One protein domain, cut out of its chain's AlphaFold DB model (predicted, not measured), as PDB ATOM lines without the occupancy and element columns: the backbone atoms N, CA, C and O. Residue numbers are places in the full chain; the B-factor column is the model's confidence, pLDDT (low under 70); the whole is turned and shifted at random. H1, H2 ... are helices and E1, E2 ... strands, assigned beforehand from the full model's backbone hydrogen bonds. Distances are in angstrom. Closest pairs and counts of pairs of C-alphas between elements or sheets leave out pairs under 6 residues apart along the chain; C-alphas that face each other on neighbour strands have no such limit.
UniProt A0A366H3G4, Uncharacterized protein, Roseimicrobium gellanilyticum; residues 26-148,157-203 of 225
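Overview. This is residues 26 to 148 and 157 to 203 of the 225 residues of an uncharacterized protein of Roseimicrobium gellanilyticum (UniProt A0A366H3G4). A closed barrel of eight antiparallel strands, E1 to E6 with E9 and E10, has two helices, H1 and H2, packed on its outside. The hairpin E7 and E8, inserted between E6 and E9, reaches away from the barrel, and H1 packs on both E1 and E7. The printed part has 170 residues, with ten named strands followed by two named helices, and is mostly strand. It is compact, with a radius of gyration of the C-alphas of 16.6 A, and only just flat, spanning 56 by 45 by 25 A.

Arrangement. E1, residues 28 to 41, begins a meander, each strand the antiparallel neighbour of the one before, with E2, 48 to 54, E3, 58 to 66, E4, 72 to 86, E5, 92 to 100, and E6, 105 to 114. Backbone pairs within hydrogen-bond range are N 31 and O 51, 2.9 A; N 52 and O 61, 2.9 A; N 64 and O 74, 2.9 A; N 83 and O 95, 2.9 A; and N 98 and O 109, 2.9 A. E6 runs on at 93 degrees into E7, residues 117 to 122, which forms a hairpin with E8, residues 127 to 132; N 119 and O 130 are 2.9 A apart. E8 runs on at 61 degrees into E9, residues 135 to 144, a neighbour of E6, with N 108 and O 141 2.8 A apart. E10, residues 160 to 170, closes the barrel between E9 and E1, with N 140 and O 164 2.9 A apart and N 34 and O 167 2.9 A apart. H1, residues 172 to 180, is on the barrel; its closest C-alphas to E1 are Thr 175 and Val 30, 5.1 A, and to E7 Asp 180 and Ser 122, 6.5 A. H2, residues 185 to 198, is on the barrel at a height over the sheet of 8.6 A, over E2 and along it at 10 degrees on the local plane; the C-alphas of Leu 185 and Val 52 are closest, 6.9 A. H1 and H2 are close but not clearly touching, with C-alphas 178 and 188 closest at 6.3 A. In both helices every O i to N i+4 pair is within hydrogen-bond range.

Along the chain. E1 begins at C-alpha 28 (184.445, 16.097, 39.218), is 36.4 A long and bends by 63 degrees at residue 37. E4, 36.8 A, bends by 63 degrees at residue 77. E6 is 30.9 A long, E9 29.1 A and E10 30.5 A. H2, 20.1 A, ends at C-alpha 198 (179.042, 15.705, 17.800).

Size, cuts and confidence. The C-alphas of Ala 125 and Ser 157 are farthest apart, 56.5 A. Residues 149 to 156 are not printed, and C-alphas 148 and 157 are 13.5 A apart across that cut. Of the links printed whole, none is long. Mean pLDDT of the printed part is 93.1; residues 101 to 105 are under 70.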
ATOM      1  N   GLY A  26     191.131  17.229  41.358       72.81
ATOM      2  CA  GLY A  26     190.881  16.433  40.152       72.81
ATOM      3  C   GLY A  26     189.478  15.840  40.027       72.81
ATOM      4  O   GLY A  26     189.019  15.642  38.912       72.81
ATOM      5  N   GLN A  27     188.791  15.530  41.134       93.25
ATOM      6  CA  GLN A  27     187.533  14.787  41.025       93.25
ATOM      7  C   GLN A  27     186.340  15.688  40.741       93.25
ATOM      8  O   GLN A  27     186.050  16.620  41.497       93.25
ATOM      9  N   VAL A  28     185.599  15.337  39.699       96.62
ATOM     10  CA  VAL A  28     184.445  16.097  39.218       96.62
ATOM     11  C   VAL A  28     183.168  15.272  39.311       96.62
ATOM     12  O   VAL A  28     183.192  14.044  39.308       96.62
ATOM     13  N   LEU A  29     182.037  15.954  39.401       98.06
ATOM     14  CA  LEU A  29     180.703  15.403  39.242       98.06
ATOM     15  C   LEU A  29     180.094  16.021  37.996       98.06
ATOM     16  O   LEU A  29     180.136  17.241  37.835       98.06
ATOM     17  N   VAL A  30     179.497  15.180  37.161       98.50
ATOM     18  CA  VAL A  30     178.740  15.613  35.992       98.50
ATOM     19  C   VAL A  30     177.274  15.307  36.240       98.50
ATOM     20  O   VAL A  30     176.891  14.159  36.468       98.50
ATOM     21  N   TYR A  31     176.449  16.341  36.208       98.69
ATOM     22  CA  TYR A  31     175.003  16.216  36.277       98.69
ATOM     23  C   TYR A  31     174.379  16.607  34.944       98.69
ATOM     24  O   TYR A  31     174.801  17.585  34.337       98.69
ATOM     25  N   LYS A  32     173.336  15.894  34.525       98.56
ATOM     26  CA  LYS A  32     172.409  16.345  33.487       98.56
ATOM     27  C   LYS A  32     171.478  17.395  34.057       98.56
ATOM     28  O   LYS A  32     170.961  17.212  35.159       98.56
ATOM     29  N   PHE A  33     171.277  18.455  33.301       98.12
ATOM     30  CA  PHE A  33     170.322  19.511  33.570       98.12
ATOM     31  C   PHE A  33     169.137  19.327  32.626       98.12
ATOM     32  O   PHE A  33     169.343  19.159  31.429       98.12
ATOM     33  N   ASP A  34     167.925  19.361  33.160       97.88
ATOM     34  CA  ASP A  34     166.681  19.307  32.400       97.88
ATOM     35  C   ASP A  34     165.713  20.344  32.979       97.88
ATOM     36  O   ASP A  34     165.624  20.499  34.205       97.88
ATOM     37  N   THR A  35     164.960  21.018  32.112       96.44
ATOM     38  CA  THR A  35     163.871  21.915  32.517       96.44
ATOM     39  C   THR A  35     162.517  21.336  32.124       96.44
ATOM     40  O   THR A  35     162.382  20.577  31.161       96.44
ATOM     41  N   SER A  36     161.486  21.664  32.896       95.88
ATOM     42  CA  SER A  36     160.100  21.348  32.569       95.88
ATOM     43  C   SER A  36     159.164  22.446  33.055       95.88
ATOM     44  O   SER A  36     159.559  23.356  33.784       95.88
ATOM     45  N   ASP A  37     157.904  22.366  32.625       93.88
ATOM     46  CA  ASP A  37     156.812  23.185  33.161       93.88
ATOM     47  C   ASP A  37     157.074  24.701  33.114       93.88
ATOM     48  O   ASP A  37     156.600  25.448  33.975       93.88
ATOM     49  N   ALA A  38     157.807  25.151  32.088       93.62
ATOM     50  CA  ALA A  38     158.109  26.555  31.855       93.62
ATOM     51  C   ALA A  38     156.816  27.375  31.724       93.62
ATOM     52  O   ALA A  38     155.910  27.039  30.956       93.62
ATOM     53  N   LYS A  39     156.722  28.447  32.511       94.25
ATOM     54  CA  LYS A  39     155.574  29.357  32.584       94.25
ATOM     55  C   LYS A  39     156.086  30.784  32.639       94.25
ATOM     56  O   LYS A  39     156.945  31.082  33.460       94.25
ATOM     57  N   GLY A  40     155.519  31.667  31.831       92.56
ATOM     58  CA  GLY A  40     155.924  33.065  31.815       92.56
ATOM     59  C   GLY A  40     155.359  33.833  30.633       92.56
ATOM     60  O   GLY A  40     154.547  33.307  29.870       92.56
ATOM     61  N   ILE A  41     155.798  35.078  30.514       88.69
ATOM     62  CA  ILE A  41     155.546  35.973  29.386       88.69
ATOM     63  C   ILE A  41     156.891  36.156  28.681       88.69
ATOM     64  O   ILE A  41     157.871  36.470  29.352       88.69
ATOM     65  N   ASN A  42     156.937  35.871  27.373       85.06
ATOM     66  CA  ASN A  42     158.151  35.897  26.534       85.06
ATOM     67  C   ASN A  42     159.331  35.130  27.155       85.06
ATOM     68  O   ASN A  42     160.492  35.492  27.013       85.06
ATOM     69  N   PHE A  43     159.022  34.083  27.924       87.06
ATOM     70  CA  PHE A  43     160.000  33.347  28.707       87.06
ATOM     71  C   PHE A  43     160.446  32.100  27.952       87.06
ATOM     72  O   PHE A  43     159.707  31.115  27.857       87.06
ATOM     73  N   HIS A  44     161.682  32.153  27.472       86.12
ATOM     74  CA  HIS A  44     162.356  31.069  26.780       86.12
ATOM     75  C   HIS A  44     163.430  30.495  27.698       86.12
ATOM     76  O   HIS A  44     164.242  31.221  28.267       86.12
ATOM     77  N   THR A  45     163.401  29.181  27.909       89.12
ATOM     78  CA  THR A  45     164.332  28.502  28.810       89.12
ATOM     79  C   THR A  45     165.175  27.497  28.045       89.12
ATOM     80  O   THR A  45     164.751  26.952  27.028       89.12
ATOM     81  N   PHE A  46     166.368  27.217  28.559       91.75
ATOM     82  CA  PHE A  46     167.186  26.121  28.060       91.75
ATOM     83  C   PHE A  46     166.467  24.794  28.283       91.75
ATOM     84  O   PHE A  46     165.919  24.552  29.356       91.75
ATOM     85  N   GLU A  47     166.494  23.912  27.290       93.50
ATOM     86  CA  GLU A  47     165.794  22.625  27.344       93.50
ATOM     87  C   GLU A  47     166.530  21.610  28.225       93.50
ATOM     88  O   GLU A  47     165.919  20.741  28.848       93.50
ATOM     89  N   GLY A  48     167.857  21.708  28.270       96.38
ATOM     90  CA  GLY A  48     168.685  20.807  29.054       96.38
ATOM     91  C   GLY A  48     170.151  21.202  29.049       96.38
ATOM     92  O   GLY A  48     170.491  22.334  28.711       96.38
ATOM     93  N   GLY A  49     171.035  20.276  29.405       97.12
ATOM     94  CA  GLY A  49     172.472  20.513  29.395       97.12
ATOM     95  C   GLY A  49     173.222  19.727  30.459       97.12
ATOM     96  O   GLY A  49     172.783  18.659  30.893       97.12
ATOM     97  N   TYR A  50     174.345  20.279  30.907       98.50
ATOM     98  CA  TYR A  50     175.185  19.697  31.943       98.50
ATOM     99  C   TYR A  50     175.579  20.717  33.010       98.50
ATOM    100  O   TYR A  50     175.759  21.901  32.736       98.50
ATOM    101  N   VAL A  51     175.761  20.230  34.235       98.31
ATOM    102  CA  VAL A  51     176.407  20.956  35.332       98.31
ATOM    103  C   VAL A  51     177.633  20.165  35.760       98.31
ATOM    104  O   VAL A  51     177.518  19.000  36.151       98.31
ATOM    105  N   VAL A  52     178.800  20.799  35.709       98.38
ATOM    106  CA  VAL A  52     180.075  20.212  36.129       98.38
ATOM    107  C   VAL A  52     180.533  20.901  37.404       98.38
ATOM    108  O   VAL A  52     180.661  22.123  37.433       98.38
ATOM    109  N   ALA A  53     180.784  20.135  38.463       97.81
ATOM    110  CA  ALA A  53     181.203  20.679  39.755       97.81
ATOM    111  C   ALA A  53     182.259  19.791  40.435       97.81
ATOM    112  O   ALA A  53     182.280  18.582  40.200       97.81
ATOM    113  N   PRO A  54     183.108  20.333  41.326       97.06
ATOM    114  CA  PRO A  54     184.020  19.522  42.126       97.06
ATOM    115  C   PRO A  54     183.272  18.541  43.040       97.06
ATOM    116  O   PRO A  54     182.238  18.878  43.621       97.06
ATOM    117  N   LEU A  55     183.841  17.348  43.250       96.06
ATOM    118  CA  LEU A  55     183.264  16.296  44.103       96.06
ATOM    119  C   LEU A  55     182.920  16.773  45.520       96.06
ATOM    120  O   LEU A  55     181.933  16.336  46.110       96.06
ATOM    121  N   LEU A  56     183.751  17.656  46.074       93.94
ATOM    122  CA  LEU A  56     183.604  18.182  47.432       93.94
ATOM    123  C   LEU A  56     182.731  19.448  47.502       93.94
ATOM    124  O   LEU A  56     182.599  20.039  48.573       93.94
ATOM    125  N   GLY A  57     182.122  19.848  46.383       95.44
ATOM    126  CA  GLY A  57     181.462  21.138  46.227       95.44
ATOM    127  C   GLY A  57     182.445  22.265  45.904       95.44
ATOM    128  O   GLY A  57     183.662  22.112  46.001       95.44
ATOM    129  N   GLY A  58     181.904  23.406  45.496       96.00
ATOM    130  CA  GLY A  58     182.656  24.517  44.923       96.00
ATOM    131  C   GLY A  58     181.930  25.109  43.724       96.00
ATOM    132  O   GLY A  58     180.749  24.819  43.511       96.00
ATOM    133  N   ASP A  59     182.642  25.945  42.981       96.50
ATOM    134  CA  ASP A  59     182.111  26.602  41.790       96.50
ATOM    135  C   ASP A  59     181.775  25.561  40.723       96.50
ATOM    136  O   ASP A  59     182.491  24.574  40.535       96.50
ATOM    137  N   ALA A  60     180.641  25.761  40.065       96.81
ATOM    138  CA  ALA A  60     180.103  24.876  39.053       96.81
ATOM    139  C   ALA A  60     180.046  25.599  37.709       96.81
ATOM    140  O   ALA A  60     179.726  26.786  37.641       96.81
ATOM    141  N   THR A  61     180.337  24.863  36.642       96.75
ATOM    142  CA  THR A  61     180.172  25.332  35.264       96.75
ATOM    143  C   THR A  61     178.904  24.732  34.685       96.75
ATOM    144  O   THR A  61     178.675  23.526  34.804       96.75
ATOM    145  N   PHE A  62     178.084  25.577  34.068       96.81
ATOM    146  CA  PHE A  62     176.879  25.160  33.362       96.81
ATOM    147  C   PHE A  62     177.160  25.132  31.861       96.81
ATOM    148  O   PHE A  62     177.736  26.070  31.323       96.81
ATOM    149  N   LEU A  63     176.737  24.063  31.194       96.56
ATOM    150  CA  LEU A  63     176.650  23.953  29.741       96.56
ATOM    151  C   LEU A  63     175.177  23.784  29.400       96.56
ATOM    152  O   LEU A  63     174.650  22.679  29.498       96.56
ATOM    153  N   LEU A  64     174.497  24.874  29.078       95.94
ATOM    154  CA  LEU A  64     173.057  24.896  28.835       95.94
ATOM    155  C   LEU A  64     172.782  24.766  27.340       95.94
ATOM    156  O   LEU A  64     173.527  25.303  26.535       95.94
ATOM    157  N   THR A  65     171.729  24.053  26.955       96.25
ATOM    158  CA  THR A  65     171.408  23.741  25.555       96.25
ATOM    159  C   THR A  65     170.008  24.211  25.188       96.25
ATOM    160  O   THR A  65     169.081  24.120  25.995       96.25
ATOM    161  N   THR A  66     169.843  24.696  23.961       94.19
ATOM    162  CA  THR A  66     168.554  25.091  23.377       94.19
ATOM    163  C   THR A  66     168.426  24.543  21.955       94.19
ATOM    164  O   THR A  66     169.431  24.221  21.310       94.19
ATOM    165  N   LYS A  67     167.186  24.381  21.479       93.94
ATOM    166  CA  LYS A  67     166.873  24.029  20.084       93.94
ATOM    167  C   LYS A  67     166.049  25.094  19.358       93.94
ATOM    168  O   LYS A  67     165.702  24.870  18.199       93.94
ATOM    169  N   GLU A  68     165.726  26.198  20.024       86.38
ATOM    170  CA  GLU A  68     164.790  27.210  19.529       86.38
ATOM    171  C   GLU A  68     165.253  27.846  18.210       86.38
ATOM    172  O   GLU A  68     164.524  27.791  17.223       86.38
ATOM    173  N   ASP A  69     166.513  28.275  18.143       85.31
ATOM    174  CA  ASP A  69     167.154  28.812  16.934       85.31
ATOM    175  C   ASP A  69     168.170  27.827  16.338       85.31
ATOM    176  O   ASP A  69     169.244  28.166  15.836       85.31
ATOM    177  N   GLY A  70     167.814  26.545  16.403       91.44
ATOM    178  CA  GLY A  70     168.717  25.444  16.112       91.44
ATOM    179  C   GLY A  70     169.435  24.949  17.362       91.44
ATOM    180  O   GLY A  70     169.249  25.439  18.469       91.44
ATOM    181  N   ARG A  71     170.230  23.893  17.189       95.56
ATOM    182  CA  ARG A  71     170.935  23.251  18.299       95.56
ATOM    183  C   ARG A  71     172.097  24.137  18.728       95.56
ATOM    184  O   ARG A  71     173.127  24.160  18.057       95.56
ATOM    185  N   GLN A  72     171.935  24.833  19.844       95.50
ATOM    186  CA  GLN A  72     172.965  25.693  20.414       95.50
ATOM    187  C   GLN A  72     173.266  25.336  21.869       95.50
ATOM    188  O   GLN A  72     172.410  24.790  22.570       95.50
ATOM    189  N   TYR A  73     174.481  25.638  22.323       95.38
ATOM    190  CA  TYR A  73     174.858  25.543  23.726       95.38
ATOM    191  C   TYR A  73     175.566  26.808  24.217       95.38
ATOM    192  O   TYR A  73     176.327  27.436  23.486       95.38
ATOM    193  N   LEU A  74     175.333  27.152  25.480       93.75
ATOM    194  CA  LEU A  74     175.951  28.263  26.191       93.75
ATOM    195  C   LEU A  74     176.764  27.715  27.364       93.75
ATOM    196  O   LEU A  74     176.260  26.918  28.157       93.75
ATOM    197  N   GLU A  75     178.007  28.167  27.499       94.00
ATOM    198  CA  GLU A  75     178.805  27.930  28.701       94.00
ATOM    199  C   GLU A  75     178.666  29.099  29.677       94.00
ATOM    200  O   GLU A  75     178.839  30.256  29.313       94.00
ATOM    201  N   SER A  76     178.430  28.784  30.948       93.06
ATOM    202  CA  SER A  76     178.556  29.725  32.055       93.06
ATOM    203  C   SER A  76     179.570  29.186  33.064       93.06
ATOM    204  O   SER A  76     179.242  28.395  33.960       93.06
ATOM    205  N   SER A  77     180.833  29.575  32.876       93.00
ATOM    206  CA  SER A  77     181.943  29.202  33.758       93.00
ATOM    207  C   SER A  77     181.808  29.901  35.107       93.00
ATOM    208  O   SER A  77     181.655  31.118  35.174       93.00
ATOM    209  N   GLY A  78     181.798  29.127  36.194       91.69
ATOM    210  CA  GLY A  78     181.497  29.662  37.526       91.69
ATOM    211  C   GLY A  78     180.071  30.213  37.668       91.69
ATOM    212  O   GLY A  78     179.800  30.952  38.612       91.69
ATOM    213  N   GLY A  79     179.152  29.847  36.763       89.56
ATOM    214  CA  GLY A  79     177.762  30.317  36.752       89.56
ATOM    215  C   GLY A  79     176.932  29.888  37.965       89.56
ATOM    216  O   GLY A  79     175.825  30.377  38.172       89.56
ATOM    217  N   GLY A  80     177.454  28.992  38.804       95.38
ATOM    218  CA  GLY A  80     176.842  28.667  40.084       95.38
ATOM    219  C   GLY A  80     177.766  27.892  41.009       95.38
ATOM    220  O   GLY A  80     178.982  27.874  40.846       95.38
ATOM    221  N   ARG A  81     177.178  27.244  42.014       97.69
ATOM    222  CA  ARG A  81     177.911  26.554  43.073       97.69
ATOM    223  C   ARG A  81     177.181  25.308  43.546       97.69
ATOM    224  O   ARG A  81     175.974  25.349  43.780       97.69
ATOM    225  N   LEU A  82     177.931  24.233  43.775       98.25
ATOM    226  CA  LEU A  82     177.480  23.036  44.487       98.25
ATOM    227  C   LEU A  82     177.964  23.085  45.941       98.25
ATOM    228  O   LEU A  82     179.153  23.271  46.202       98.25
ATOM    229  N   PHE A  83     177.074  22.871  46.906       98.12
ATOM    230  CA  PHE A  83     177.440  22.777  48.321       98.12
ATOM    231  C   PHE A  83     176.495  21.857  49.102       98.12
ATOM    232  O   PHE A  83     175.462  21.417  48.604       98.12
ATOM    233  N   THR A  84     176.864  21.535  50.344       98.19
ATOM    234  CA  THR A  84     176.003  20.779  51.267       98.19
ATOM    235  C   THR A  84     175.382  21.722  52.289       98.19
ATOM    236  O   THR A  84     176.099  22.346  53.069       98.19
ATOM    237  N   ALA A  85     174.055  21.789  52.323       97.81
ATOM    238  CA  ALA A  85     173.305  22.451  53.383       97.81
ATOM    239  C   ALA A  85     173.009  21.462  54.520       97.81
ATOM    240  O   ALA A  85     172.727  20.287  54.268       97.81
ATOM    241  N   VAL A  86     173.058  21.939  55.767       97.12
ATOM    242  CA  VAL A  86     172.750  21.149  56.968       97.12
ATOM    243  C   VAL A  86     171.664  21.862  57.768       97.12
ATOM    244  O   VAL A  86     171.821  23.032  58.109       97.12
ATOM    245  N   SER A  87     170.558  21.177  58.053       94.81
ATOM    246  CA  SER A  87     169.461  21.720  58.858       94.81
ATOM    247  C   SER A  87     169.795  21.718  60.356       94.81
ATOM    248  O   SER A  87     170.714  21.034  60.810       94.81
ATOM    249  N   GLY A  88     168.987  22.418  61.161       94.50
ATOM    250  CA  GLY A  88     169.093  22.370  62.626       94.50
ATOM    251  C   GLY A  88     168.850  20.977  63.231       94.50
ATOM    252  O   GLY A  88     169.354  20.694  64.314       94.50
ATOM    253  N   SER A  89     168.131  20.093  62.529       94.44
ATOM    254  CA  SER A  89     167.949  18.675  62.892       94.44
ATOM    255  C   SER A  89     169.125  17.779  62.476       94.44
ATOM    256  O   SER A  89     169.167  16.617  62.871       94.44
ATOM    257  N   GLY A  90     170.087  18.304  61.709       95.50
ATOM    258  CA  GLY A  90     171.234  17.558  61.186       95.50
ATOM    259  C   GLY A  90     171.006  16.909  59.816       95.50
ATOM    260  O   GLY A  90     171.895  16.204  59.331       95.50
ATOM    261  N   ASP A  91     169.859  17.153  59.175       96.12
ATOM    262  CA  ASP A  91     169.574  16.661  57.826       96.12
ATOM    263  C   ASP A  91     170.482  17.359  56.814       96.12
ATOM    264  O   ASP A  91     170.668  18.575  56.868       96.12
ATOM    265  N   LYS A  92     171.047  16.590  55.881       97.44
ATOM    266  CA  LYS A  92     171.986  17.100  54.877       97.44
ATOM    267  C   LYS A  92     171.372  17.033  53.487       97.44
ATOM    268  O   LYS A  92     170.917  15.970  53.066       97.44
ATOM    269  N   LYS A  93     171.422  18.145  52.760       98.25
ATOM    270  CA  LYS A  93     170.987  18.247  51.363       98.25
ATOM    271  C   LYS A  93     172.142  18.741  50.505       98.25
ATOM    272  O   LYS A  93     172.879  19.627  50.930       98.25
ATOM    273  N   ALA A  94     172.292  18.186  49.309       98.44
ATOM    274  CA  ALA A  94     173.094  18.831  48.277       98.44
ATOM    275  C   ALA A  94     172.277  19.985  47.695       98.44
ATOM    276  O   ALA A  94     171.064  19.844  47.523       98.44
ATOM    277  N   VAL A  95     172.933  21.103  47.413       98.50
ATOM    278  CA  VAL A  95     172.318  22.298  46.845       98.50
ATOM    279  C   VAL A  95     173.162  22.772  45.676       98.50
ATOM    280  O   VAL A  95     174.373  22.938  45.823       98.50
ATOM    281  N   ILE A  96     172.514  22.991  44.536       98.31
ATOM    282  CA  ILE A  96     173.061  23.742  43.410       98.31
ATOM    283  C   ILE A  96     172.337  25.081  43.377       98.31
ATOM    284  O   ILE A  96     171.108  25.119  43.322       98.31
ATOM    285  N   SER A  97     173.101  26.167  43.427       97.44
ATOM    286  CA  SER A  97     172.584  27.527  43.281       97.44
ATOM    287  C   SER A  97     173.324  28.253  42.172       97.44
ATOM    288  O   SER A  97     174.553  28.207  42.145       97.44
ATOM    289  N   ALA A  98     172.600  28.956  41.318       95.25
ATOM    290  CA  ALA A  98     173.154  29.831  40.295       95.25
ATOM    291  C   ALA A  98     172.363  31.140  40.267       95.25
ATOM    292  O   ALA A  98     171.177  31.159  40.603       95.25
ATOM    293  N   SER A  99     173.026  32.222  39.886       89.94
ATOM    294  CA  SER A  99     172.388  33.516  39.666       89.94
ATOM    295  C   SER A  99     173.077  34.224  38.514       89.94
ATOM    296  O   SER A  99     174.306  34.279  38.483       89.94
ATOM    297  N   THR A 100     172.295  34.788  37.607       79.44
ATOM    298  CA  THR A 100     172.759  35.664  36.534       79.44
ATOM    299  C   THR A 100     172.295  37.083  36.847       79.44
ATOM    300  O   THR A 100     171.187  37.277  37.343       79.44
ATOM    301  N   GLY A 101     173.161  38.067  36.616       57.31
ATOM    302  CA  GLY A 101     172.865  39.470  36.923       57.31
ATOM    303  C   GLY A 101     173.822  40.445  36.244       57.31
ATOM    304  O   GLY A 101     174.190  41.456  36.833       57.31
ATOM    305  N   LEU A 102     174.307  40.102  35.049       50.03
ATOM    306  CA  LEU A 102     175.062  41.038  34.219       50.03
ATOM    307  C   LEU A 102     174.101  41.570  33.147       50.03
ATOM    308  O   LEU A 102     173.741  40.821  32.247       50.03
ATOM    309  N   GLY A 103     173.681  42.833  33.274       55.78
ATOM    310  CA  GLY A 103     172.727  43.492  32.367       55.78
ATOM    311  C   GLY A 103     171.320  43.653  32.958       55.78
ATOM    312  O   GLY A 103     171.162  43.623  34.178       55.78
ATOM    313  N   ALA A 104     170.322  43.844  32.087       54.78
ATOM    314  CA  ALA A 104     168.902  43.980  32.446       54.78
ATOM    315  C   ALA A 104     168.221  42.627  32.770       54.78
ATOM    316  O   ALA A 104     167.246  42.582  33.519       54.78
ATOM    317  N   ALA A 105     168.799  41.514  32.299       64.44
ATOM    318  CA  ALA A 105     168.337  40.164  32.598       64.44
ATOM    319  C   ALA A 105     168.821  39.664  33.971       64.44
ATOM    320  O   ALA A 105     170.010  39.396  34.186       64.44
ATOM    321  N   GLU A 106     167.880  39.429  34.883       84.19
ATOM    322  CA  GLU A 106     168.112  38.760  36.159       84.19
ATOM    323  C   GLU A 106     167.598  37.318  36.124       84.19
ATOM    324  O   GLU A 106     166.514  37.005  35.622       84.19
ATOM    325  N   GLY A 107     168.378  36.406  36.700       89.44
ATOM    326  CA  GLY A 107     168.019  34.998  36.783       89.44
ATOM    327  C   GLY A 107     168.528  34.357  38.061       89.44
ATOM    328  O   GLY A 107     169.611  34.670  38.554       89.44
ATOM    329  N   ALA A 108     167.754  33.432  38.615       94.50
ATOM    330  CA  ALA A 108     168.133  32.650  39.779       94.50
ATOM    331  C   ALA A 108     167.677  31.200  39.627       94.50
ATOM    332  O   ALA A 108     166.553  30.911  39.228       94.50
ATOM    333  N   LEU A 109     168.547  30.275  40.010       96.44
ATOM    334  CA  LEU A 109     168.279  28.847  40.062       96.44
ATOM    335  C   LEU A 109     168.657  28.333  41.444       96.44
ATOM    336  O   LEU A 109     169.778  28.543  41.909       96.44
ATOM    337  N   VAL A 110     167.754  27.583  42.069       98.06
ATOM    338  CA  VAL A 110     168.061  26.814  43.279       98.06
ATOM    339  C   VAL A 110     167.481  25.419  43.137       98.06
ATOM    340  O   VAL A 110     166.271  25.264  42.998       98.06
ATOM    341  N   ALA A 111     168.340  24.403  43.220       98.44
ATOM    342  CA  ALA A 111     167.958  22.998  43.224       98.44
ATOM    343  C   ALA A 111     168.552  22.274  44.431       98.44
ATOM    344  O   ALA A 111     169.718  22.460  44.777       98.44
ATOM    345  N   LEU A 112     167.752  21.423  45.070       98.56
ATOM    346  CA  LEU A 112     168.121  20.688  46.275       98.56
ATOM    347  C   LEU A 112     167.809  19.197  46.148       98.56
ATOM    348  O   LEU A 112     166.837  18.794  45.512       98.56
ATOM    349  N   GLY A 113     168.652  18.364  46.753       98.44
ATOM    350  CA  GLY A 113     168.548  16.910  46.657       98.44
ATOM    351  C   GLY A 113     169.066  16.191  47.895       98.44
ATOM    352  O   GLY A 113     169.931  16.687  48.620       98.44
ATOM    353  N   ASP A 114     168.528  15.003  48.151       98.38
ATOM    354  CA  ASP A 114     169.012  14.126  49.215       98.38
ATOM    355  C   ASP A 114     170.377  13.539  48.876       98.38
ATOM    356  O   ASP A 114     170.565  12.980  47.798       98.38
ATOM    357  N   ILE A 115     171.310  13.578  49.831       97.88
ATOM    358  CA  ILE A 115     172.626  12.935  49.709       97.88
ATOM    359  C   ILE A 115     172.464  11.423  49.946       97.88
ATOM    360  O   ILE A 115     172.768  10.883  51.011       97.88
ATOM    361  N   ASN A 116     171.898  10.729  48.961       97.50
ATOM    362  CA  ASN A 116     171.444   9.340  49.058       97.50
ATOM    363  C   ASN A 116     172.184   8.368  48.127       97.50
ATOM    364  O   ASN A 116     171.869   7.181  48.131       97.50
ATOM    365  N   HIS A 117     173.183   8.839  47.382       98.12
ATOM    366  CA  HIS A 117     173.920   8.032  46.418       98.12
ATOM    367  C   HIS A 117     175.414   8.029  46.717       98.12
ATOM    368  O   HIS A 117     175.942   9.004  47.246       98.12
ATOM    369  N   THR A 118     176.090   6.924  46.415       97.75
ATOM    370  CA  THR A 118     177.518   6.750  46.679       97.75
ATOM    371  C   THR A 118     178.247   6.624  45.356       97.75
ATOM    372  O   THR A 118     178.024   5.658  44.634       97.75
ATOM    373  N   VAL A 119     179.148   7.562  45.082       96.19
ATOM    374  CA  VAL A 119     180.039   7.512  43.921       96.19
ATOM    375  C   VAL A 119     181.398   7.011  44.389       96.19
ATOM    376  O   VAL A 119     181.925   7.455  45.416       96.19
ATOM    377  N   LYS A 120     181.950   6.055  43.644       95.50
ATOM    378  CA  LYS A 120     183.286   5.512  43.867       95.50
ATOM    379  C   LYS A 120     184.165   5.933  42.701       95.50
ATOM    380  O   LYS A 120     183.971   5.449  41.596       95.50
ATOM    381  N   ILE A 121     185.126   6.800  42.977       90.81
ATOM    382  CA  ILE A 121     186.078   7.299  41.989       90.81
ATOM    383  C   ILE A 121     187.402   6.589  42.223       90.81
ATOM    384  O   ILE A 121     187.961   6.650  43.321       90.81
ATOM    385  N   SER A 122     187.894   5.896  41.203       86.19
ATOM    386  CA  SER A 122     189.150   5.159  41.266       86.19
ATOM    387  C   SER A 122     190.178   5.829  40.365       86.19
ATOM    388  O   SER A 122     190.099   5.758  39.153       86.19
ATOM    389  N   SER A 123     191.176   6.456  40.981       81.88
ATOM    390  CA  SER A 123     192.368   6.954  40.292       81.88
ATOM    391  C   SER A 123     193.538   5.982  40.489       81.88
ATOM    392  O   SER A 123     193.531   5.210  41.458       81.88
ATOM    393  N   PRO A 124     194.596   6.048  39.657       80.00
ATOM    394  CA  PRO A 124     195.812   5.263  39.878       80.00
ATOM    395  C   PRO A 124     196.447   5.484  41.262       80.00
ATOM    396  O   PRO A 124     197.089   4.585  41.798       80.00
ATOM    397  N   ALA A 125     196.263   6.673  41.848       82.12
ATOM    398  CA  ALA A 125     196.846   7.041  43.137       82.12
ATOM    399  C   ALA A 125     195.959   6.677  44.339       82.12
ATOM    400  O   ALA A 125     196.468   6.437  45.433       82.12
ATOM    401  N   SER A 126     194.634   6.677  44.178       84.06
ATOM    402  CA  SER A 126     193.698   6.463  45.283       84.06
ATOM    403  C   SER A 126     192.288   6.122  44.807       84.06
ATOM    404  O   SER A 126     191.864   6.511  43.720       84.06
ATOM    405  N   THR A 127     191.532   5.426  45.654       90.31
ATOM    406  CA  THR A 127     190.084   5.271  45.490       90.31
ATOM    407  C   THR A 127     189.371   6.128  46.525       90.31
ATOM    408  O   THR A 127     189.575   5.948  47.725       90.31
ATOM    409  N   ILE A 128     188.516   7.032  46.059       91.69
ATOM    410  CA  ILE A 128     187.707   7.922  46.886       91.69
ATOM    411  C   ILE A 128     186.258   7.450  46.811       91.69
ATOM    412  O   ILE A 128     185.743   7.111  45.749       91.69
ATOM    413  N   THR A 129     185.593   7.394  47.961       94.88
ATOM    414  CA  THR A 129     184.157   7.113  48.048       94.88
ATOM    415  C   THR A 129     183.478   8.319  48.671       94.88
ATOM    416  O   THR A 129     183.823   8.709  49.785       94.88
ATOM    417  N   ALA A 130     182.518   8.904  47.962       95.06
ATOM    418  CA  ALA A 130     181.790  10.084  48.409       95.06
ATOM    419  C   ALA A 130     180.282   9.852  48.311       95.06
ATOM    420  O   ALA A 130     179.808   9.141  47.422       95.06
ATOM    421  N   ARG A 131     179.524  10.459  49.229       97.38
ATOM    422  CA  ARG A 131     178.065  10.499  49.128       97.38
ATOM    423  C   ARG A 131     177.638  11.802  48.468       97.38
ATOM    424  O   ARG A 131     178.034  12.869  48.922       97.38
ATOM    425  N   VAL A 132     176.802  11.693  47.447       97.94
ATOM    426  CA  VAL A 132     176.286  12.806  46.644       97.94
ATOM    427  C   VAL A 132     174.774  12.667  46.477       97.94
ATOM    428  O   VAL A 132     174.184  11.652  46.869       97.94
ATOM    429  N   ALA A 133     174.133  13.687  45.914       98.44
ATOM    430  CA  ALA A 133     172.741  13.573  45.505       98.44
ATOM    431  C   ALA A 133     172.641  12.898  44.138       98.44
ATOM    432  O   ALA A 133     173.353  13.267  43.212       98.44
ATOM    433  N   LYS A 134     171.747  11.914  43.994       98.44
ATOM    434  CA  LYS A 134     171.457  11.326  42.674       98.44
ATOM    435  C   LYS A 134     170.636  12.263  41.796       98.44
ATOM    436  O   LYS A 134     170.785  12.262  40.581       98.44
ATOM    437  N   ALA A 135     169.739  13.014  42.418       98.56
ATOM    438  CA  ALA A 135     168.875  13.973  41.761       98.56
ATOM    439  C   ALA A 135     168.664  15.173  42.684       98.56
ATOM    440  O   ALA A 135     168.520  15.008  43.900       98.56
ATOM    441  N   LEU A 136     168.638  16.359  42.091       98.69
ATOM    442  CA  LEU A 136     168.251  17.610  42.714       98.69
ATOM    443  C   LEU A 136     167.045  18.161  41.955       98.69
ATOM    444  O   LEU A 136     166.981  18.077  40.729       98.69
ATOM    445  N   HIS A 137     166.099  18.716  42.699       98.56
ATOM    446  CA  HIS A 137     164.905  19.352  42.160       98.56
ATOM    447  C   HIS A 137     164.877  20.801  42.605       98.56
ATOM    448  O   HIS A 137     165.225  21.112  43.748       98.56
ATOM    449  N   GLY A 138     164.489  21.678  41.696       97.69
ATOM    450  CA  GLY A 138     164.575  23.104  41.910       97.69
ATOM    451  C   GLY A 138     163.637  23.897  41.036       97.69
ATOM    452  O   GLY A 138     162.842  23.347  40.279       97.69
ATOM    453  N   THR A 139     163.794  25.205  41.139       97.38
ATOM    454  CA  THR A 139     163.084  26.172  40.315       97.38
ATOM    455  C   THR A 139     164.102  27.148  39.758       97.38
ATOM    456  O   THR A 139     164.997  27.604  40.478       97.38
ATOM    457  N   LEU A 140     163.961  27.435  38.472       95.25
ATOM    458  CA  LEU A 140     164.607  28.541  37.793       95.25
ATOM    459  C   LEU A 140     163.595  29.676  37.687       95.25
ATOM    460  O   LEU A 140     162.436  29.439  37.357       95.25
ATOM    461  N   VAL A 141     164.034  30.889  37.979       94.81
ATOM    462  CA  VAL A 141     163.267  32.125  37.838       94.81
ATOM    463  C   VAL A 141     164.107  33.068  36.998       94.81
ATOM    464  O   VAL A 141     165.307  33.175  37.238       94.81
ATOM    465  N   SER A 142     163.492  33.740  36.035       92.19
ATOM    466  CA  SER A 142     164.148  34.790  35.260       92.19
ATOM    467  C   SER A 142     163.182  35.935  35.022       92.19
ATOM    468  O   SER A 142     161.977  35.706  34.892       92.19
ATOM    469  N   ALA A 143     163.715  37.147  34.990       90.44
ATOM    470  CA  ALA A 143     163.007  38.339  34.574       90.44
ATOM    471  C   ALA A 143     163.989  39.314  33.925       90.44
ATOM    472  O   ALA A 143     165.095  39.497  34.428       90.44
ATOM    473  N   ASP A 144     163.558  39.946  32.848       88.19
ATOM    474  CA  ASP A 144     164.250  41.033  32.170       88.19
ATOM    475  C   ASP A 144     163.190  42.063  31.786       88.19
ATOM    476  O   ASP A 144     162.154  41.702  31.226       88.19
ATOM    477  N   ASP A 145     163.385  43.331  32.135       85.19
ATOM    478  CA  ASP A 145     162.446  44.373  31.720       85.19
ATOM    479  C   ASP A 145     162.694  44.862  30.285       85.19
ATOM    480  O   ASP A 145     161.830  45.550  29.738       85.19
ATOM    481  N   GLU A 146     163.833  44.480  29.688       79.50
ATOM    482  CA  GLU A 146     164.322  44.892  28.368       79.50
ATOM    483  C   GLU A 146     164.251  46.415  28.166       79.50
ATOM    484  O   GLU A 146     164.134  46.912  27.047       79.50
ATOM    485  N   SER A 147     164.309  47.188  29.258       76.94
ATOM    486  CA  SER A 147     164.065  48.633  29.223       76.94
ATOM    487  C   SER A 147     165.175  49.410  28.504       76.94
ATOM    488  O   SER A 147     164.919  50.490  27.968       76.94
ATOM    489  N   ASP A 148     166.368  48.817  28.437       73.75
ATOM    490  CA  ASP A 148     167.546  49.321  27.732       73.75
ATOM    491  C   ASP A 148     167.753  48.668  26.347       73.75
ATOM    492  O   ASP A 148     168.770  48.917  25.699       73.75
ATOM    493  N   SER A 157     157.356  42.168  21.394       77.56
ATOM    494  CA  SER A 157     157.343  42.044  22.842       77.56
ATOM    495  C   SER A 157     158.411  42.918  23.510       77.56
ATOM    496  O   SER A 157     159.426  43.261  22.906       77.56
ATOM    497  N   ILE A 158     158.116  43.327  24.750       81.69
ATOM    498  CA  ILE A 158     159.026  44.065  25.628       81.69
ATOM    499  C   ILE A 158     158.995  43.374  26.982       81.69
ATOM    500  O   ILE A 158     157.927  43.240  27.598       81.69
ATOM    501  N   GLY A 159     160.174  42.969  27.425       84.12
ATOM    502  CA  GLY A 159     160.405  42.316  28.693       84.12
ATOM    503  C   GLY A 159     160.021  40.842  28.665       84.12
ATOM    504  O   GLY A 159     159.112  40.392  27.956       84.12
ATOM    505  N   ASN A 160     160.689  40.081  29.518       88.69
ATOM    506  CA  ASN A 160     160.407  38.684  29.762       88.69
ATOM    507  C   ASN A 160     160.334  38.392  31.263       88.69
ATOM    508  O   ASN A 160     160.866  39.099  32.117       88.69
ATOM    509  N   GLY A 161     159.604  37.340  31.610       91.94
ATOM    510  CA  GLY A 161     159.484  36.933  32.999       91.94
ATOM    511  C   GLY A 161     158.836  35.576  33.129       91.94
ATOM    512  O   GLY A 161     157.742  35.342  32.611       91.94
ATOM    513  N   GLY A 162     159.485  34.675  33.856       94.12
ATOM    514  CA  GLY A 162     158.966  33.334  34.020       94.12
ATOM    515  C   GLY A 162     159.709  32.468  35.015       94.12
ATOM    516  O   GLY A 162     160.680  32.858  35.665       94.12
ATOM    517  N   THR A 163     159.182  31.262  35.149       96.44
ATOM    518  CA  THR A 163     159.710  30.216  36.010       96.44
ATOM    519  C   THR A 163     159.689  28.887  35.278       96.44
ATOM    520  O   THR A 163     158.736  28.611  34.548       96.44
ATOM    521  N   ALA A 164     160.672  28.034  35.533       96.81
ATOM    522  CA  ALA A 164     160.674  26.645  35.091       96.81
ATOM    523  C   ALA A 164     161.028  25.721  36.258       96.81
ATOM    524  O   ALA A 164     161.832  26.073  37.126       96.81
ATOM    525  N   ASP A 165     160.449  24.526  36.256       98.00
ATOM    526  CA  ASP A 165     160.893  23.454  37.135       98.00
ATOM    527  C   ASP A 165     162.210  22.898  36.591       98.00
ATOM    528  O   ASP A 165     162.381  22.712  35.387       98.00
ATOM    529  N   VAL A 166     163.165  22.647  37.483       98.00
ATOM    530  CA  VAL A 166     164.488  22.146  37.109       98.00
ATOM    531  C   VAL A 166     164.757  20.818  37.783       98.00
ATOM    532  O   VAL A 166     164.553  20.642  38.989       98.00
ATOM    533  N   LYS A 167     165.285  19.884  36.997       98.56
ATOM    534  CA  LYS A 167     165.776  18.600  37.468       98.56
ATOM    535  C   LYS A 167     167.241  18.450  37.088       98.56
ATOM    536  O   LYS A 167     167.600  18.493  35.921       98.56
ATOM    537  N   ILE A 168     168.080  18.227  38.093       98.56
ATOM    538  CA  ILE A 168     169.516  18.018  37.915       98.56
ATOM    539  C   ILE A 168     169.847  16.599  38.368       98.56
ATOM    540  O   ILE A 168     169.739  16.286  39.551       98.56
ATOM    541  N   THR A 169     170.208  15.709  37.445       98.75
ATOM    542  CA  THR A 169     170.407  14.277  37.729       98.75
ATOM    543  C   THR A 169     171.859  13.887  37.520       98.75
ATOM    544  O   THR A 169     172.440  14.241  36.505       98.75
ATOM    545  N   LEU A 170     172.454  13.140  38.447       98.69
ATOM    546  CA  LEU A 170     173.831  12.670  38.314       98.69
ATOM    547  C   LEU A 170     173.970  11.798  37.059       98.69
ATOM    548  O   LEU A 170     173.305  10.765  36.945       98.69
ATOM    549  N   ASP A 171     174.862  12.183  36.149       98.50
ATOM    550  CA  ASP A 171     175.305  11.309  35.072       98.50
ATOM    551  C   ASP A 171     176.454  10.447  35.596       98.50
ATOM    552  O   ASP A 171     177.626  10.821  35.556       98.50
ATOM    553  N   GLU A 172     176.100   9.290  36.157       97.50
ATOM    554  CA  GLU A 172     177.070   8.346  36.722       97.50
ATOM    555  C   GLU A 172     178.050   7.846  35.654       97.50
ATOM    556  O   GLU A 172     179.233   7.666  35.943       97.50
ATOM    557  N   LYS A 173     177.579   7.630  34.419       97.44
ATOM    558  CA  LYS A 173     178.431   7.150  33.326       97.44
ATOM    559  C   LYS A 173     179.476   8.204  32.993       97.44
ATOM    560  O   LYS A 173     180.653   7.867  32.888       97.44
ATOM    561  N   GLU A 174     179.039   9.450  32.866       98.00
ATOM    562  CA  GLU A 174     179.924  10.547  32.517       98.00
ATOM    563  C   GLU A 174     180.892  10.886  33.631       98.00
ATOM    564  O   GLU A 174     182.094  10.943  33.404       98.00
ATOM    565  N   THR A 175     180.373  10.993  34.854       97.50
ATOM    566  CA  THR A 175     181.173  11.181  36.060       97.50
ATOM    567  C   THR A 175     182.266  10.121  36.145       97.50
ATOM    568  O   THR A 175     183.428  10.466  36.326       97.50
ATOM    569  N   ASN A 176     181.940   8.838  35.982       95.69
ATOM    570  CA  ASN A 176     182.956   7.789  36.046       95.69
ATOM    571  C   ASN A 176     183.969   7.919  34.906       95.69
ATOM    572  O   ASN A 176     185.162   7.901  35.180       95.69
ATOM    573  N   ARG A 177     183.518   8.135  33.663       95.75
ATOM    574  CA  ARG A 177     184.407   8.271  32.500       95.75
ATOM    575  C   ARG A 177     185.443   9.376  32.691       95.75
ATOM    576  O   ARG A 177     186.634   9.108  32.604       95.75
ATOM    577  N   VAL A 178     185.005  10.596  32.996       95.75
ATOM    578  CA  VAL A 178     185.920  11.747  33.082       95.75
ATOM    579  C   VAL A 178     186.884  11.628  34.263       95.75
ATOM    580  O   VAL A 178     188.025  12.070  34.176       95.75
ATOM    581  N   ASN A 179     186.459  10.986  35.356       95.25
ATOM    582  CA  ASN A 179     187.333  10.730  36.497       95.25
ATOM    583  C   ASN A 179     188.319   9.577  36.245       95.25
ATOM    584  O   ASN A 179     189.459   9.661  36.702       95.25
ATOM    585  N   ASP A 180     187.901   8.525  35.538       93.00
ATOM    586  CA  ASP A 180     188.770   7.410  35.139       93.00
ATOM    587  C   ASP A 180     189.862   7.897  34.170       93.00
ATOM    588  O   ASP A 180     191.024   7.505  34.294       93.00
ATOM    589  N   ASP A 181     189.509   8.828  33.278       93.06
ATOM    590  CA  ASP A 181     190.432   9.515  32.367       93.06
ATOM    591  C   ASP A 181     191.284  10.594  33.071       93.06
ATOM    592  O   ASP A 181     192.212  11.153  32.482       93.06
ATOM    593  N   GLY A 182     191.007  10.880  34.349       92.12
ATOM    594  CA  GLY A 182     191.742  11.857  35.153       92.12
ATOM    595  C   GLY A 182     191.579  13.301  34.676       92.12
ATOM    596  O   GLY A 182     192.491  14.109  34.871       92.12
ATOM    597  N   LEU A 183     190.450  13.627  34.041       93.88
ATOM    598  CA  LEU A 183     190.173  14.965  33.533       93.88
ATOM    599  C   LEU A 183     189.929  15.951  34.678       93.88
ATOM    600  O   LEU A 183     189.222  15.671  35.643       93.88
ATOM    601  N   THR A 184     190.488  17.149  34.537       94.25
ATOM    602  CA  THR A 184     190.159  18.299  35.390       94.25
ATOM    603  C   THR A 184     188.759  18.840  35.084       94.25
ATOM    604  O   THR A 184     188.145  18.474  34.081       94.25
ATOM    605  N   LEU A 185     188.261  19.769  35.908       94.62
ATOM    606  CA  LEU A 185     186.993  20.467  35.654       94.62
ATOM    607  C   LEU A 185     186.970  21.130  34.271       94.62
ATOM    608  O   LEU A 185     186.048  20.879  33.503       94.62
ATOM    609  N   ALA A 186     188.004  21.900  33.923       95.62
ATOM    610  CA  ALA A 186     188.088  22.568  32.623       95.62
ATOM    611  C   ALA A 186     188.126  21.560  31.461       95.62
ATOM    612  O   ALA A 186     187.380  21.691  30.499       95.62
ATOM    613  N   GLN A 187     188.931  20.498  31.579       96.69
ATOM    614  CA  GLN A 187     188.992  19.446  30.557       96.69
ATOM    615  C   GLN A 187     187.675  18.676  30.420       96.69
ATOM    616  O   GLN A 187     187.324  18.264  29.321       96.69
ATOM    617  N   THR A 188     186.944  18.490  31.519       97.81
ATOM    618  CA  THR A 188     185.615  17.869  31.514       97.81
ATOM    619  C   THR A 188     184.609  18.739  30.768       97.81
ATOM    620  O   THR A 188     183.832  18.223  29.974       97.81
ATOM    621  N   VAL A 189     184.639  20.056  30.989       97.94
ATOM    622  CA  VAL A 189     183.789  21.010  30.261       97.94
ATOM    623  C   VAL A 189     184.093  20.963  28.762       97.94
ATOM    624  O   VAL A 189     183.172  20.766  27.975       97.94
ATOM    625  N   GLU A 190     185.365  21.041  28.362       97.94
ATOM    626  CA  GLU A 190     185.768  20.929  26.949       97.94
ATOM    627  C   GLU A 190     185.362  19.592  26.325       97.94
ATOM    628  O   GLU A 190     184.847  19.538  25.208       97.94
ATOM    629  N   HIS A 191     185.537  18.498  27.065       97.94
ATOM    630  CA  HIS A 191     185.098  17.177  26.634       97.94
ATOM    631  C   HIS A 191     183.589  17.148  26.358       97.94
ATOM    632  O   HIS A 191     183.181  16.701  25.289       97.94
ATOM    633  N   LEU A 192     182.764  17.693  27.257       98.44
ATOM    634  CA  LEU A 192     181.310  17.763  27.075       98.44
ATOM    635  C   LEU A 192     180.890  18.672  25.913       98.44
ATOM    636  O   LEU A 192     179.954  18.324  25.196       98.44
ATOM    637  N   LYS A 193     181.583  19.794  25.680       98.19
ATOM    638  CA  LYS A 193     181.348  20.640  24.498       98.19
ATOM    639  C   LYS A 193     181.545  19.849  23.208       98.19
ATOM    640  O   LYS A 193     180.655  19.838  22.365       98.19
ATOM    641  N   LEU A 194     182.649  19.107  23.091       98.12
ATOM    642  CA  LEU A 194     182.913  18.261  21.922       98.12
ATOM    643  C   LEU A 194     181.836  17.184  21.724       98.12
ATOM    644  O   LEU A 194     181.550  16.788  20.593       98.12
ATOM    645  N   GLU A 195     181.233  16.676  22.799       97.75
ATOM    646  CA  GLU A 195     180.107  15.744  22.687       97.75
ATOM    647  C   GLU A 195     178.838  16.424  22.189       97.75
ATOM    648  O   GLU A 195     178.201  15.908  21.271       97.75
ATOM    649  N   LEU A 196     178.515  17.601  22.723       97.75
ATOM    650  CA  LEU A 196     177.406  18.420  22.241       97.75
ATOM    651  C   LEU A 196     177.586  18.770  20.754       97.75
ATOM    652  O   LEU A 196     176.651  18.621  19.967       97.75
ATOM    653  N   GLU A 197     178.793  19.134  20.329       97.69
ATOM    654  CA  GLU A 197     179.111  19.393  18.921       97.69
ATOM    655  C   GLU A 197     178.909  18.162  18.031       97.69
ATOM    656  O   GLU A 197     178.326  18.254  16.946       97.69
ATOM    657  N   ARG A 198     179.310  16.975  18.501       97.88
ATOM    658  CA  ARG A 198     179.042  15.705  17.800       97.88
ATOM    659  C   ARG A 198     177.550  15.389  17.703       97.88
ATOM    660  O   ARG A 198     177.131  14.741  16.745       97.88
ATOM    661  N   GLU A 199     176.748  15.852  18.657       97.25
ATOM    662  CA  GLU A 199     175.281  15.781  18.626       97.25
ATOM    663  C   GLU A 199     174.632  16.879  17.758       97.25
ATOM    664  O   GLU A 199     173.401  16.942  17.630       97.25
ATOM    665  N   GLY A 200     175.451  17.723  17.128       97.50
ATOM    666  CA  GLY A 200     175.038  18.778  16.214       97.50
ATOM    667  C   GLY A 200     174.715  20.106  16.889       97.50
ATOM    668  O   GLY A 200     174.155  20.970  16.217       97.50
ATOM    669  N   TYR A 201     175.028  20.272  18.178       97.25
ATOM    670  CA  TYR A 201     174.979  21.580  18.823       97.25
ATOM    671  C   TYR A 201     176.153  22.457  18.382       97.25
ATOM    672  O   TYR A 201     177.189  21.968  17.944       97.25
ATOM    673  N   ARG A 202     175.982  23.770  18.480       96.75
ATOM    674  CA  ARG A 202     177.023  24.768  18.217       96.75
ATOM    675  C   ARG A 202     177.103  25.731  19.397       96.75
ATOM    676  O   ARG A 202     176.073  25.929  20.040       96.75
ATOM    677  N   PRO A 203     178.260  26.326  19.704       94.06
ATOM    678  CA  PRO A 203     178.288  27.398  20.688       94.06
ATOM    679  C   PRO A 203     177.322  28.505  20.247       94.06
ATOM    680  O   PRO A 203     177.201  28.780  19.049       94.06
TER     681      PRO A 203